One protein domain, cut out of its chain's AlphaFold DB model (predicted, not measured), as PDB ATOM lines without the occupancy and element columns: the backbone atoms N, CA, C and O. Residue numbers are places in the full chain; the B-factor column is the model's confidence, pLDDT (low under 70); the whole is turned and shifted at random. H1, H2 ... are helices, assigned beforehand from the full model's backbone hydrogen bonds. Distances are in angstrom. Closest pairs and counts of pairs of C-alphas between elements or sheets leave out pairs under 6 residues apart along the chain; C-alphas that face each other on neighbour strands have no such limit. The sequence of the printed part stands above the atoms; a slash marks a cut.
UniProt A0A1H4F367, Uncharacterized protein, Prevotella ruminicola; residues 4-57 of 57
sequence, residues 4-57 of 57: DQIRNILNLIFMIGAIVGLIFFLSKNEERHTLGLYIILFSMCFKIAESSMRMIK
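This is residues 4 to 57 of the 57 residues of an uncharacterized protein of Prevotella ruminicola (UniProt A0A1H4F367). Two long helices, H1 then H2, lie side by side as a helical hairpin, the chain turning back at one end through a tight link. The outline is a rod, spanning 43 by 15 by 10 A, with both helices along its length. The printed part has 54 residues, with two named helices and no named strand, and its class is all helix. The whole is loose, with a radius of gyration of the C-alphas of 12.8 A.

H1, residues 4 to 25, and H2, residues 30 to 55, touch, with 40 pairs of C-alphas within 8 A. Their closest C-alphas are those of Phe 25 and His 33, 4.2 A apart. They run opposite ways at a shallow tilt of 18 degrees, 8.9 A from centre to centre. In H1 every O i to N i+4 pair is within hydrogen-bond range; in H2, 20 of 22 are.

H1 begins at C-alpha 4, (204.356, 147.118, 220.336), and measures 31.1 A from first to last C-alpha. H2 measures 37.5 A and ends at C-alpha 55, (195.268, 156.238, 222.401).

The C-alphas farthest apart, of Asn 29 and Lys 57, are 43.0 A apart. The printed part has no cut. Its mean pLDDT is 84.7, and residue 57 is under 70.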
ATOM      1  N   ASP A   4     204.495 147.848 219.070       77.25
ATOM      2  CA  ASP A   4     204.356 147.118 220.336       77.25
ATOM      3  C   ASP A   4     205.657 147.036 221.148       77.25
ATOM      4  O   ASP A   4     205.629 147.107 222.375       77.25
ATOM      5  N   GLN A   5     206.814 146.969 220.485       81.75
ATOM      6  CA  GLN A   5     208.114 146.958 221.162       81.75
ATOM      7  C   GLN A   5     208.440 148.326 221.769       81.75
ATOM      8  O   GLN A   5     208.968 148.390 222.876       81.75
ATOM      9  N   ILE A   6     208.079 149.417 221.078       81.75
ATOM     10  CA  ILE A   6     208.252 150.786 221.592       81.75
ATOM     11  C   ILE A   6     207.382 150.988 222.839       81.75
ATOM     12  O   ILE A   6     207.840 151.535 223.837       81.75
ATOM     13  N   ARG A   7     206.145 150.484 222.830       81.06
ATOM     14  CA  ARG A   7     205.246 150.554 223.992       81.06
ATOM     15  C   ARG A   7     205.777 149.758 225.184       81.06
ATOM     16  O   ARG A   7     205.744 150.246 226.311       81.06
ATOM     17  N   ASN A   8     206.321 148.566 224.937       84.69
ATOM     18  CA  ASN A   8     206.904 147.740 225.990       84.69
ATOM     19  C   ASN A   8     208.145 148.393 226.620       84.69
ATOM     20  O   ASN A   8     208.270 148.407 227.845       84.69
ATOM     21  N   ILE A   9     209.024 148.990 225.802       86.75
ATOM     22  CA  ILE A   9     210.204 149.713 226.301       86.75
ATOM     23  C   ILE A   9     209.783 150.908 227.168       86.75
ATOM     24  O   ILE A   9     210.346 151.125 228.239       86.75
ATOM     25  N   LEU A  10     208.753 151.649 226.748       84.62
ATOM     26  CA  LEU A  10     208.310 152.859 227.435       84.62
ATOM     27  C   LEU A  10     207.636 152.532 228.778       84.62
ATOM     28  O   LEU A  10     207.891 153.202 229.779       84.62
ATOM     29  N   ASN A  11     206.854 151.448 228.835       87.00
ATOM     30  CA  ASN A  11     206.282 150.950 230.086       87.00
ATOM     31  C   ASN A  11     207.356 150.403 231.046       87.00
ATOM     32  O   ASN A  11     207.250 150.603 232.256       87.00
ATOM     33  N   LEU A  12     208.403 149.754 230.523       89.56
ATOM     34  CA  LEU A  12     209.531 149.278 231.328       89.56
ATOM     35  C   LEU A  12     210.291 150.448 231.974       89.56
ATOM     36  O   LEU A  12     210.538 150.421 233.178       89.56
ATOM     37  N   ILE A  13     210.603 151.492 231.199       88.19
ATOM     38  CA  ILE A  13     211.281 152.703 231.692       88.19
ATOM     39  C   ILE A  13     210.434 153.389 232.772       88.19
ATOM     40  O   ILE A  13     210.957 153.727 233.834       88.19
ATOM     41  N   PHE A  14     209.124 153.532 232.542       89.38
ATOM     42  CA  PHE A  14     208.206 154.085 233.538       89.38
ATOM     43  C   PHE A  14     208.208 153.280 234.843       89.38
ATOM     44  O   PHE A  14     208.293 153.848 235.931       89.38
ATOM     45  N   MET A  15     208.108 151.954 234.741       90.75
ATOM     46  CA  MET A  15     208.051 151.068 235.902       90.75
ATOM     47  C   MET A  15     209.328 151.173 236.743       90.75
ATOM     48  O   MET A  15     209.243 151.327 237.960       90.75
ATOM     49  N   ILE A  16     210.500 151.164 236.101       92.62
ATOM     50  CA  ILE A  16     211.786 151.328 236.791       92.62
ATOM     51  C   ILE A  16     211.873 152.720 237.433       92.62
ATOM     52  O   ILE A  16     212.214 152.829 238.611       92.62
ATOM     53  N   GLY A  17     211.506 153.778 236.704       89.50
ATOM     54  CA  GLY A  17     211.510 155.151 237.219       89.50
ATOM     55  C   GLY A  17     210.579 155.351 238.417       89.50
ATOM     56  O   GLY A  17     210.953 156.010 239.384       89.50
ATOM     57  N   ALA A  18     209.393 154.737 238.400       89.00
ATOM     58  CA  ALA A  18     208.441 154.788 239.508       89.00
ATOM     59  C   ALA A  18     208.956 154.048 240.755       89.00
ATOM     60  O   ALA A  18     208.833 154.568 241.862       89.00
ATOM     61  N   ILE A  19     209.574 152.874 240.583       92.56
ATOM     62  CA  ILE A  19     210.169 152.109 241.690       92.56
ATOM     63  C   ILE A  19     211.317 152.897 242.326       92.56
ATOM     64  O   ILE A  19     211.350 153.062 243.545       92.56
ATOM     65  N   VAL A  20     212.234 153.427 241.513       90.88
ATOM     66  CA  VAL A  20     213.361 154.230 242.007       90.88
ATOM     67  C   VAL A  20     212.849 155.494 242.700       90.88
ATOM     68  O   VAL A  20     213.247 155.775 243.828       90.88
ATOM     69  N   GLY A  21     211.918 156.221 242.079       88.19
ATOM     70  CA  GLY A  21     211.316 157.416 242.665       88.19
ATOM     71  C   GLY A  21     210.635 157.145 244.009       88.19
ATOM     72  O   GLY A  21     210.823 157.912 244.951       88.19
ATOM     73  N   LEU A  22     209.930 156.017 244.141       90.81
ATOM     74  CA  LEU A  22     209.280 155.606 245.386       90.81
ATOM     75  C   LEU A  22     210.288 155.271 246.496       90.81
ATOM     76  O   LEU A  22     210.076 155.648 247.647       90.81
ATOM     77  N   ILE A  23     211.399 154.603 246.167       90.50
ATOM     78  CA  ILE A  23     212.468 154.292 247.134       90.50
ATOM     79  C   ILE A  23     213.106 155.581 247.675       90.50
ATOM     80  O   ILE A  23     213.353 155.703 248.879       90.50
ATOM     81  N   PHE A  24     213.353 156.561 246.801       87.81
ATOM     82  CA  PHE A  24     213.875 157.867 247.210       87.81
ATOM     83  C   PHE A  24     212.851 158.664 248.022       87.81
ATOM     84  O   PHE A  24     213.214 159.253 249.037       87.81
ATOM     85  N   PHE A  25     211.575 158.611 247.636       85.62
ATOM     86  CA  PHE A  25     210.480 159.258 248.356       85.62
ATOM     87  C   PHE A  25     210.312 158.701 249.778       85.62
ATOM     88  O   PHE A  25     210.184 159.463 250.725       85.62
ATOM     89  N   LEU A  26     210.380 157.381 249.966       86.06
ATOM     90  CA  LEU A  26     210.231 156.747 251.284       86.06
ATOM     91  C   LEU A  26     211.446 156.926 252.210       86.06
ATOM     92  O   LEU A  26     211.386 156.568 253.389       86.06
ATOM     93  N   SER A  27     212.558 157.473 251.714       84.81
ATOM     94  CA  SER A  27     213.702 157.787 252.566       84.81
ATOM     95  C   SER A  27     213.361 158.951 253.501       84.81
ATOM     96  O   SER A  27     213.057 160.043 253.041       84.81
ATOM     97  N   LYS A  28     213.523 158.763 254.819       73.31
ATOM     98  CA  LYS A  28     213.310 159.792 255.869       73.31
ATOM     99  C   LYS A  28     214.223 161.034 255.786       73.31
ATOM    100  O   LYS A  28     214.205 161.864 256.684       73.31
ATOM    101  N   ASN A  29     215.037 161.151 254.742       78.12
ATOM    102  CA  ASN A  29     215.881 162.316 254.513       78.12
ATOM    103  C   ASN A  29     215.078 163.317 253.671       78.12
ATOM    104  O   ASN A  29     214.742 162.991 252.533       78.12
ATOM    105  N   GLU A  30     214.799 164.514 254.194       77.56
ATOM    106  CA  GLU A  30     214.026 165.565 253.498       77.56
ATOM    107  C   GLU A  30     214.559 165.871 252.087       77.56
ATOM    108  O   GLU A  30     213.787 166.032 251.135       77.56
ATOM    109  N   GLU A  31     215.883 165.848 251.911       78.94
ATOM    110  CA  GLU A  31     216.520 166.038 250.604       78.94
ATOM    111  C   GLU A  31     216.178 164.907 249.618       78.94
ATOM    112  O   GLU A  31     215.868 165.149 248.450       78.94
ATOM    113  N   ARG A  32     216.165 163.652 250.089       79.50
ATOM    114  CA  ARG A  32     215.847 162.483 249.252       79.50
ATOM    115  C   ARG A  32     214.359 162.375 248.953       79.50
ATOM    116  O   ARG A  32     214.008 161.965 247.851       79.50
ATOM    117  N   HIS A  33     213.514 162.799 249.888       82.00
ATOM    118  CA  HIS A  33     212.072 162.872 249.694       82.00
ATOM    119  C   HIS A  33     211.722 163.803 248.523       82.00
ATOM    120  O   HIS A  33     210.961 163.432 247.627       82.00
ATOM    121  N   THR A  34     212.357 164.978 248.477       87.75
ATOM    122  CA  THR A  34     212.164 165.958 247.398       87.75
ATOM    123  C   THR A  34     212.682 165.435 246.054       87.75
ATOM    124  O   THR A  34     211.992 165.546 245.039       87.75
ATOM    125  N   LEU A  35     213.854 164.789 246.038       88.56
ATOM    126  CA  LEU A  35     214.387 164.134 244.836       88.56
ATOM    127  C   LEU A  35     213.475 163.002 244.335       88.56
ATOM    128  O   LEU A  35     213.223 162.905 243.135       88.56
ATOM    129  N   GLY A  36     212.937 162.181 245.239       86.44
ATOM    130  CA  GLY A  36     211.972 161.130 244.910       86.44
ATOM    131  C   GLY A  36     210.705 161.690 244.272       86.44
ATOM    132  O   GLY A  36     210.250 161.172 243.253       86.44
ATOM    133  N   LEU A  37     210.193 162.806 244.800       90.12
ATOM    134  CA  LEU A  37     209.067 163.541 244.222       90.12
ATOM    135  C   LEU A  37     209.347 163.993 242.784       90.12
ATOM    136  O   LEU A  37     208.533 163.718 241.904       90.12
ATOM    137  N   TYR A  38     210.503 164.610 242.515       91.56
ATOM    138  CA  TYR A  38     210.885 165.015 241.155       91.56
ATOM    139  C   TYR A  38     211.001 163.825 240.194       91.56
ATOM    140  O   TYR A  38     210.534 163.911 239.057       91.56
ATOM    141  N   ILE A  39     211.570 162.702 240.643       89.75
ATOM    142  CA  ILE A  39     211.698 161.481 239.830       89.75
ATOM    143  C   ILE A  39     210.318 160.897 239.504       89.75
ATOM    144  O   ILE A  39     210.064 160.528 238.356       89.75
ATOM    145  N   ILE A  40     209.408 160.843 240.481       91.25
ATOM    146  CA  ILE A  40     208.031 160.373 240.269       91.25
ATOM    147  C   ILE A  40     207.302 161.305 239.297       91.25
ATOM    148  O   ILE A  40     206.681 160.825 238.348       91.25
ATOM    149  N   LEU A  41     207.417 162.624 239.485       91.94
ATOM    150  CA  LEU A  41     206.793 163.626 238.619       91.94
ATOM    151  C   LEU A  41     207.283 163.494 237.169       91.94
ATOM    152  O   LEU A  41     206.484 163.498 236.234       91.94
ATOM    153  N   PHE A  42     208.590 163.302 236.984       90.00
ATOM    154  CA  PHE A  42     209.183 163.068 235.672       90.00
ATOM    155  C   PHE A  42     208.711 161.743 235.061       90.00
ATOM    156  O   PHE A  42     208.348 161.695 233.887       90.00
ATOM    157  N   SER A  43     208.633 160.677 235.864       89.44
ATOM    158  CA  SER A  43     208.114 159.377 235.426       89.44
ATOM    159  C   SER A  43     206.657 159.472 234.945       89.44
ATOM    160  O   SER A  43     206.293 158.879 233.928       89.44
ATOM    161  N   MET A  44     205.821 160.292 235.592       89.62
ATOM    162  CA  MET A  44     204.433 160.519 235.164       89.62
ATOM    163  C   MET A  44     204.336 161.074 233.734       89.62
ATOM    164  O   MET A  44     203.454 160.653 232.985       89.62
ATOM    165  N   CYS A  45     205.273 161.921 233.297       88.25
ATOM    166  CA  CYS A  45     205.327 162.391 231.908       88.25
ATOM    167  C   CYS A  45     205.546 161.236 230.912       88.25
ATOM    168  O   CYS A  45     204.876 161.179 229.879       88.25
ATOM    169  N   PHE A  46     206.417 160.273 231.236       85.25
ATOM    170  CA  PHE A  46     206.635 159.079 230.402       85.25
ATOM    171  C   PHE A  46     205.398 158.178 230.342       85.25
ATOM    172  O   PHE A  46     205.078 157.640 229.280       85.25
ATOM    173  N   LYS A  47     204.664 158.046 231.454       86.31
ATOM    174  CA  LYS A  47     203.394 157.302 231.499       86.31
ATOM    175  C   LYS A  47     202.347 157.908 230.578       86.31
ATOM    176  O   LYS A  47     201.681 157.183 229.846       86.31
ATOM    177  N   ILE A  48     202.218 159.235 230.616       86.81
ATOM    178  CA  ILE A  48     201.269 159.979 229.786       86.81
ATOM    179  C   ILE A  48     201.644 159.836 228.310       86.81
ATOM    180  O   ILE A  48     200.757 159.608 227.489       86.81
ATOM    181  N   ALA A  49     202.935 159.887 227.965       85.38
ATOM    182  CA  ALA A  49     203.401 159.644 226.601       85.38
ATOM    183  C   ALA A  49     203.062 158.218 226.116       85.38
ATOM    184  O   ALA A  49     202.517 158.062 225.025       85.38
ATOM    185  N   GLU A  50     203.292 157.186 226.938       84.00
ATOM    186  CA  GLU A  50     202.908 155.798 226.624       84.00
ATOM    187  C   GLU A  50     201.396 155.643 226.444       84.00
ATOM    188  O   GLU A  50     200.940 155.077 225.449       84.00
ATOM    189  N   SER A  51     200.612 156.201 227.368       80.44
ATOM    190  CA  SER A  51     199.152 156.140 227.313       80.44
ATOM    191  C   SER A  51     198.582 156.935 226.134       80.44
ATOM    192  O   SER A  51     197.615 156.496 225.517       80.44
ATOM    193  N   SER A  52     199.217 158.042 225.743       83.25
ATOM    194  CA  SER A  52     198.857 158.803 224.538       83.25
ATOM    195  C   SER A  52     199.174 158.009 223.272       83.25
ATOM    196  O   SER A  52     198.334 157.905 222.382       83.25
ATOM    197  N   MET A  53     200.339 157.354 223.211       77.94
ATOM    198  CA  MET A  53     200.681 156.434 222.118       77.94
ATOM    199  C   MET A  53     199.738 155.225 222.042       77.94
ATOM    200  O   MET A  53     199.517 154.695 220.956       77.94
ATOM    201  N   ARG A  54     199.168 154.783 223.173       70.75
ATOM    202  CA  ARG A  54     198.106 153.766 223.212       70.75
ATOM    203  C   ARG A  54     196.777 154.292 222.663       70.75
ATOM    204  O   ARG A  54     196.031 153.508 222.083       70.75
ATOM    205  N   MET A  55     196.485 155.575 222.875       73.00
ATOM    206  CA  MET A  55     195.268 156.238 222.401       73.00
ATOM    207  C   MET A  55     195.296 156.523 220.896       73.00
ATOM    208  O   MET A  55     194.246 156.505 220.268       73.00
ATOM    209  N   ILE A  56     196.480 156.725 220.306       71.81
ATOM    210  CA  ILE A  56     196.678 156.887 218.850       71.81
ATOM    211  C   ILE A  56     196.700 155.500 218.168       71.81
ATOM    212  O   ILE A  56     197.622 155.152 217.423       71.81
ATOM    213  N   LYS A  57     195.699 154.672 218.482       55.00
ATOM    214  CA  LYS A  57     195.406 153.414 217.793       55.00
ATOM    215  C   LYS A  57     194.208 153.597 216.877       55.00
ATOM    216  O   LYS A  57     193.194 154.135 217.364       55.00
TER     217      LYS A  57